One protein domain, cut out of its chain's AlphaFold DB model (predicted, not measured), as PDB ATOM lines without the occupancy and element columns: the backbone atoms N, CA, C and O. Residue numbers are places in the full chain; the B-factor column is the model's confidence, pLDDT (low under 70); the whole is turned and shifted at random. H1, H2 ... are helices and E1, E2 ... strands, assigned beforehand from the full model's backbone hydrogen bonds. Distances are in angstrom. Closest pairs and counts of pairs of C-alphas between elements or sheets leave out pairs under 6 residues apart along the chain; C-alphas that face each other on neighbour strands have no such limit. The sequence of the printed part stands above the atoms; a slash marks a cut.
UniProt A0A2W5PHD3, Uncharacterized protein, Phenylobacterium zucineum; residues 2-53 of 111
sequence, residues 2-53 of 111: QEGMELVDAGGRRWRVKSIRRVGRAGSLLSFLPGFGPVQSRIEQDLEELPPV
ATOM      1  N   GLN A   2      19.161  35.435   6.447       78.44
ATOM      2  CA  GLN A   2      20.014  36.639   6.590       78.44
ATOM      3  C   GLN A   2      19.178  37.934   6.552       78.44
ATOM      4  O   GLN A   2      19.723  39.026   6.561       78.44
ATOM      5  N   GLU A   3      17.850  37.822   6.472       87.81
ATOM      6  CA  GLU A   3      16.944  38.965   6.578       87.81
ATOM      7  C   GLU A   3      17.109  39.633   7.948       87.81
ATOM      8  O   GLU A   3      17.190  38.950   8.967       87.81
ATOM      9  N   GLY A   4      17.208  40.963   7.959       88.56
ATOM     10  CA  GLY A   4      17.515  41.751   9.150       88.56
ATOM     11  C   GLY A   4      19.008  41.887   9.467       88.56
ATOM     12  O   GLY A   4      19.352  42.726  10.294       88.56
ATOM     13  N   MET A   5      19.892  41.136   8.798       90.81
ATOM     14  CA  MET A   5      21.343  41.271   8.964       90.81
ATOM     15  C   MET A   5      21.822  42.647   8.488       90.81
ATOM     16  O   MET A   5      21.337  43.164   7.477       90.81
ATOM     17  N   GLU A   6      22.791  43.222   9.199       92.44
ATOM     18  CA  GLU A   6      23.476  44.445   8.781       92.44
ATOM     19  C   GLU A   6      24.787  44.100   8.067       92.44
ATOM     20  O   GLU A   6      25.551  43.248   8.516       92.44
ATOM     21  N   LEU A   7      25.027  44.757   6.936       91.81
ATOM     22  CA  LEU A   7      26.246  44.650   6.145       91.81
ATOM     23  C   LEU A   7      27.015  45.955   6.290       91.81
ATOM     24  O   LEU A   7      26.424  47.023   6.127       91.81
ATOM     25  N   VAL A   8      28.313  45.873   6.562       93.19
ATOM     26  CA  VAL A   8      29.202  47.034   6.668       93.19
ATOM     27  C   VAL A   8      30.382  46.824   5.729       93.19
ATOM     28  O   VAL A   8      30.992  45.755   5.744       93.19
ATOM     29  N   ASP A   9      30.694  47.814   4.892       92.44
ATOM     30  CA  ASP A   9      31.886  47.767   4.041       92.44
ATOM     31  C   ASP A   9      33.117  48.403   4.706       92.44
ATOM     32  O   ASP A   9      33.037  49.030   5.762       92.44
ATOM     33  N   ALA A  10      34.278  48.279   4.056       91.25
ATOM     34  CA  ALA A  10      35.538  48.833   4.555       91.25
ATOM     35  C   ALA A  10      35.522  50.366   4.733       91.25
ATOM     36  O   ALA A  10      36.345  50.905   5.473       91.25
ATOM     37  N   GLY A  11      34.600  51.071   4.068       93.25
ATOM     38  CA  GLY A  11      34.405  52.514   4.189       93.25
ATOM     39  C   GLY A  11      33.393  52.920   5.265       93.25
ATOM     40  O   GLY A  11      33.114  54.109   5.396       93.25
ATOM     41  N   GLY A  12      32.825  51.965   6.008       93.56
ATOM     42  CA  GLY A  12      31.814  52.217   7.038       93.56
ATOM     43  C   GLY A  12      30.410  52.461   6.485       93.56
ATOM     44  O   GLY A  12      29.511  52.828   7.245       93.56
ATOM     45  N   ARG A  13      30.181  52.257   5.179       96.44
ATOM     46  CA  ARG A  13      28.820  52.276   4.630       96.44
ATOM     47  C   ARG A  13      28.078  51.054   5.137       96.44
ATOM     48  O   ARG A  13      28.649  49.965   5.207       96.44
ATOM     49  N   ARG A  14      26.810  51.253   5.490       95.94
ATOM     50  CA  ARG A  14      25.996  50.243   6.152       95.94
ATOM     51  C   ARG A  14      24.671  50.038   5.439       95.94
ATOM     52  O   ARG A  14      23.998  50.997   5.068       95.94
ATOM     53  N   TRP A  15      24.262  48.780   5.342       97.19
ATOM     54  CA  TRP A  15      22.962  48.381   4.820       97.19
ATOM     55  C   TRP A  15      22.293  47.368   5.734       97.19
ATOM     56  O   TRP A  15      22.969  46.629   6.446       97.19
ATOM     57  N   ARG A  16      20.968  47.283   5.664       95.88
ATOM     58  CA  ARG A  16      20.176  46.201   6.248       95.88
ATOM     59  C   ARG A  16      19.566  45.350   5.145       95.88
ATOM     60  O   ARG A  16      18.937  45.875   4.228       95.88
ATOM     61  N   VAL A  17      19.705  44.033   5.256       95.88
ATOM     62  CA  VAL A  17      19.091  43.080   4.324       95.88
ATOM     63  C   VAL A  17      17.583  43.034   4.564       95.88
ATOM     64  O   VAL A  17      17.131  42.602   5.626       95.88
ATOM     65  N   LYS A  18      16.791  43.462   3.577       96.19
ATOM     66  CA  LYS A  18      15.317  43.477   3.637       96.19
ATOM     67  C   LYS A  18      14.693  42.198   3.140       96.19
ATOM     68  O   LYS A  18      13.683  41.758   3.670       96.19
ATOM     69  N   SER A  19      15.270  41.625   2.097       93.31
ATOM     70  CA  SER A  19      14.819  40.357   1.554       93.31
ATOM     71  C   SER A  19      15.947  39.682   0.790       93.31
ATOM     72  O   SER A  19      16.915  40.317   0.368       93.31
ATOM     73  N   ILE A  20      15.822  38.367   0.627       91.31
ATOM     74  CA  ILE A  20      16.753  37.550  -0.144       91.31
ATOM     75  C   ILE A  20      15.926  36.744  -1.126       91.31
ATOM     76  O   ILE A  20      15.049  35.976  -0.724       91.31
ATOM     77  N   ARG A  21      16.226  36.876  -2.415       90.75
ATOM     78  CA  ARG A  21      15.599  36.062  -3.454       90.75
ATOM     79  C   ARG A  21      16.621  35.145  -4.101       90.75
ATOM     80  O   ARG A  21      17.709  35.568  -4.481       90.75
ATOM     81  N   ARG A  22      16.260  33.873  -4.268       87.44
ATOM     82  CA  ARG A  22      17.043  32.941  -5.080       87.44
ATOM     83  C   ARG A  22      16.773  33.233  -6.551       87.44
ATOM     84  O   ARG A  22      15.643  33.081  -7.002       87.44
ATOM     85  N   VAL A  23      17.812  33.593  -7.294       89.06
ATOM     86  CA  VAL A  23      17.715  33.902  -8.734       89.06
ATOM     87  C   VAL A  23      18.302  32.811  -9.622       89.06
ATOM     88  O   VAL A  23      18.196  32.872 -10.841       89.06
ATOM     89  N   GLY A  24      18.906  31.779  -9.030       82.25
ATOM     90  CA  GLY A  24      19.367  30.620  -9.782       82.25
ATOM     91  C   GLY A  24      20.346  29.746  -9.016       82.25
ATOM     92  O   GLY A  24      20.349  29.681  -7.782       82.25
ATOM     93  N   ARG A  25      21.183  29.049  -9.780       74.81
ATOM     94  CA  ARG A  25      22.308  28.258  -9.281       74.81
ATOM     95  C   ARG A  25      23.600  29.031  -9.532       74.81
ATOM     96  O   ARG A  25      23.760  29.637 -10.589       74.81
ATOM     97  N   ALA A  26      24.477  29.030  -8.540       69.38
ATOM     98  CA  ALA A  26      25.866  29.420  -8.692       69.38
ATOM     99  C   ALA A  26      26.661  28.135  -8.987       69.38
ATOM    100  O   ALA A  26      26.489  27.134  -8.294       69.38
ATOM    101  N   GLY A  27      27.447  28.136 -10.066       63.53
ATOM    102  CA  GLY A  27      28.226  26.977 -10.517       63.53
ATOM    103  C   GLY A  27      27.955  26.544 -11.963       63.53
ATOM    104  O   GLY A  27      26.986  26.959 -12.602       63.53
ATOM    105  N   SER A  28      28.854  25.706 -12.479       65.06
ATOM    106  CA  SER A  28      28.794  25.089 -13.811       65.06
ATOM    107  C   SER A  28      27.886  23.848 -13.808       65.06
ATOM    108  O   SER A  28      27.606  23.269 -12.762       65.06
ATOM    109  N   LEU A  29      27.466  23.354 -14.979       67.69
ATOM    110  CA  LEU A  29      26.843  22.020 -15.094       67.69
ATOM    111  C   LEU A  29      27.755  20.899 -14.552       67.69
ATOM    112  O   LEU A  29      27.274  19.829 -14.192       67.69
ATOM    113  N   LEU A  30      29.063  21.153 -14.451       68.00
ATOM    114  CA  LEU A  30      30.029  20.234 -13.847       68.00
ATOM    115  C   LEU A  30      29.822  20.045 -12.335       68.00
ATOM    116  O   LEU A  30      30.227  19.016 -11.808       68.00
ATOM    117  N   SER A  31      29.119  20.958 -11.651       65.06
ATOM    118  CA  SER A  31      28.751  20.834 -10.229       65.06
ATOM    119  C   SER A  31      27.805  19.659  -9.933       65.06
ATOM    120  O   SER A  31      27.520  19.380  -8.775       65.06
ATOM    121  N   PHE A  32      27.281  18.984 -10.965       65.00
ATOM    122  CA  PHE A  32      26.493  17.752 -10.827       65.00
ATOM    123  C   PHE A  32      27.348  16.478 -10.852       65.00
ATOM    124  O   PHE A  32      26.818  15.393 -10.610       65.00
ATOM    125  N   LEU A  33      28.646  16.578 -11.160       70.62
ATOM    126  CA  LEU A  33      29.555  15.436 -11.148       70.62
ATOM    127  C   LEU A  33      30.037  15.152  -9.715       70.62
ATOM    128  O   LEU A  33      30.377  16.092  -8.992       70.62
ATOM    129  N   PRO A  34      30.131  13.873  -9.303       65.31
ATOM    130  CA  PRO A  34      30.722  13.510  -8.019       65.31
ATOM    131  C   PRO A  34      32.140  14.085  -7.894       65.31
ATOM    132  O   PRO A  34      32.972  13.863  -8.771       65.31
ATOM    133  N   GLY A  35      32.414  14.816  -6.811       69.06
ATOM    134  CA  GLY A  35      33.724  15.426  -6.536       69.06
ATOM    135  C   GLY A  35      33.802  16.937  -6.779       69.06
ATOM    136  O   GLY A  35      34.730  17.568  -6.284       69.06
ATOM    137  N   PHE A  36      32.818  17.535  -7.454       64.75
ATOM    138  CA  PHE A  36      32.639  18.988  -7.474       64.75
ATOM    139  C   PHE A  36      31.643  19.354  -6.366       64.75
ATOM    140  O   PHE A  36      30.603  18.713  -6.247       64.75
ATOM    141  N   GLY A  37      32.013  20.302  -5.500       61.19
ATOM    142  CA  GLY A  37      31.320  20.616  -4.243       61.19
ATOM    143  C   GLY A  37      29.817  20.940  -4.357       61.19
ATOM    144  O   GLY A  37      29.251  20.990  -5.451       61.19
ATOM    145  N   PRO A  38      29.136  21.162  -3.217       62.28
ATOM    146  CA  PRO A  38      27.688  21.341  -3.184       62.28
ATOM    147  C   PRO A  38      27.227  22.493  -4.086       62.28
ATOM    148  O   PRO A  38      27.858  23.546  -4.160       62.28
ATOM    149  N   VAL A  39      26.086  22.294  -4.753       66.56
ATOM    150  CA  VAL A  39      25.485  23.294  -5.647       66.56
ATOM    151  C   VAL A  39      25.161  24.560  -4.854       66.56
ATOM    152  O   VAL A  39      24.222  24.580  -4.053       66.56
ATOM    153  N   GLN A  40      25.901  25.635  -5.111       74.31
ATOM    154  CA  GLN A  40      25.630  26.932  -4.509       74.31
ATOM    155  C   GLN A  40      24.420  27.591  -5.186       74.31
ATOM    156  O   GLN A  40      24.073  27.325  -6.342       74.31
ATOM    157  N   SER A  41      23.713  28.451  -4.456       78.75
ATOM    158  CA  SER A  41      22.594  29.219  -5.013       78.75
ATOM    159  C   SER A  41      23.044  30.634  -5.322       78.75
ATOM    160  O   SER A  41      23.679  31.271  -4.490       78.75
ATOM    161  N   ARG A  42      22.665  31.148  -6.497       83.25
ATOM    162  CA  ARG A  42      22.784  32.580  -6.762       83.25
ATOM    163  C   ARG A  42      21.612  33.276  -6.088       83.25
ATOM    164  O   ARG A  42      20.455  32.898  -6.313       83.25
ATOM    165  N   ILE A  43      21.923  34.272  -5.273       87.31
ATOM    166  CA  ILE A  43      20.943  35.089  -4.571       87.31
ATOM    167  C   ILE A  43      21.079  36.543  -4.997       87.31
ATOM    168  O   ILE A  43      22.145  36.978  -5.422       87.31
ATOM    169  N   GLU A  44      19.993  37.279  -4.856       90.81
ATOM    170  CA  GLU A  44      20.008  38.733  -4.833       90.81
ATOM    171  C   GLU A  44      19.439  39.189  -3.498       90.81
ATOM    172  O   GLU A  44      18.482  38.598  -2.984       90.81
ATOM    173  N   GLN A  45      20.062  40.218  -2.938       93.00
ATOM    174  CA  GLN A  45      19.662  40.829  -1.682       93.00
ATOM    175  C   GLN A  45      19.071  42.200  -1.983       93.00
ATOM    176  O   GLN A  45      19.667  42.989  -2.716       93.00
ATOM    177  N   ASP A  46      17.898  42.462  -1.419       95.44
ATOM    178  CA  ASP A  46      17.353  43.812  -1.349       95.44
ATOM    179  C   ASP A  46      17.909  44.496  -0.100       95.44
ATOM    180  O   ASP A  46      17.872  43.916   0.994       95.44
ATOM    181  N   LEU A  47      18.458  45.698  -0.267       96.50
ATOM    182  CA  LEU A  47      19.244  46.391   0.749       96.50
ATOM    183  C   LEU A  47      18.630  47.755   1.060       96.50
ATOM    184  O   LEU A  47      18.438  48.585   0.174       96.50
ATOM    185  N   GLU A  48      18.378  48.008   2.340       97.62
ATOM    186  CA  GLU A  48      18.042  49.333   2.859       97.62
ATOM    187  C   GLU A  48      19.324  50.007   3.347       97.62
ATOM    188  O   GLU A  48      19.996  49.484   4.235       97.62
ATOM    189  N   GLU A  49      19.683  51.152   2.766       97.38
ATOM    190  CA  GLU A  49      20.820  51.942   3.241       97.38
ATOM    191  C   GLU A  49      20.519  52.527   4.626       97.38
ATOM    192  O   GLU A  49      19.446  53.079   4.875       97.38
ATOM    193  N   LEU A  50      21.481  52.390   5.535       97.12
ATOM    194  CA  LEU A  50      21.430  52.935   6.884       97.12
ATOM    195  C   LEU A  50      22.486  54.036   7.035       97.12
ATOM    196  O   LEU A  50      23.432  54.098   6.248       97.12
ATOM    197  N   PRO A  51      22.391  54.882   8.079       97.56
ATOM    198  CA  PRO A  51      23.475  55.794   8.407       97.56
ATOM    199  C   PRO A  51      24.804  55.032   8.542       97.56
ATOM    200  O   PRO A  51      24.801  53.934   9.125       97.56
ATOM    201  N   PRO A  52      25.913  55.593   8.023       96.62
ATOM    202  CA  PRO A  52      27.227  54.974   8.121       96.62
ATOM    203  C   PRO A  52      27.636  54.807   9.584       96.62
ATOM    204  O   PRO A  52      27.141  55.517  10.461       96.62
ATOM    205  N   VAL A  53      28.544  53.868   9.826       96.88
ATOM    206  CA  VAL A  53      29.044  53.551  11.167       96.88
ATOM    207  C   VAL A  53      30.502  53.956  11.303       96.88
ATOM    208  O   VAL A  53      31.274  53.921  10.342       96.88
TER     209      VAL A  53
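This is residues 2 to 53 of the 111 residues of an uncharacterized protein of Phenylobacterium zucineum (UniProt A0A2W5PHD3). This is a long, curved ribbon of two antiparallel strands, E2 and E3, with the short strand E1 folded back beside the beginning of E2 at one end. At the other end the loop between E2 and E3, with the small helix H1 in it, makes a head that lengthens the rod. The printed part has 52 residues, with three named strands and one named helix in the order E1, E2, H1, E3; the sheet runs E1, E2, E3, all antiparallel, and the class is mostly strand. The whole is only just extended, close to loose, with a radius of gyration of the C-alphas of 15.2 A, and the C-alphas span 45 by 21 by 13 A.

Find C-alpha 14 at (25.996, 50.243, 6.152); from there E2, residues 14 to 26, runs 25.6 A to C-alpha 26 at (25.866, 29.420, -8.692). It bends by 85 degrees at residue 23. Look next at E3, residues 40 to 50, which covers 28.7 A and ends with C-alpha 50 at (21.430, 52.935, 6.884). E1 is residues 6 to 8, 6.6 A long. H1, residues 29 to 32, measures 6.0 A from first to last C-alpha.

Begin with E2, the inner strand of the sheet; E1 and E3 are its edge strands. E2 and E3 are antiparallel, with 161 degrees between their N-to-C directions. Look at the C-alphas of Trp 15 and Glu 49, which face each other at 4.4 A, and, farther along, at those of Arg 25 and Ser 41, also at 4.4 A. Here N 18 and O 46 are within hydrogen-bond range at 2.8 A, as are N 44 and O 21 at 2.9 A. E1 and E2 form a hairpin of antiparallel neighbours. The C-alphas of Glu 6 and Arg 16 face each other at 4.5 A, and N 7 and O 15 are 2.8 A apart, within hydrogen-bond range. The sheet is strongly twisted, but only just, with C-alphas up to 4.2 A off its best plane. H1 is not on the sheet, with 2 pairs of C-alphas within 10 A, and it is apart from E1. H1 is too short for an O i to N i+4 pair; its one O i to N i+3 pair is within range.

The two C-alphas farthest apart are those of Pro 34 and Pro 51, 45.9 A. The printed part has no cut. The links E1 to E2 and E2 to H1 are tight, and the link H1 to E3, with 7 residues, is short. The mean pLDDT of the printed part is 84.3; look for values under 70 at residues 26 to 32 and 34 to 39.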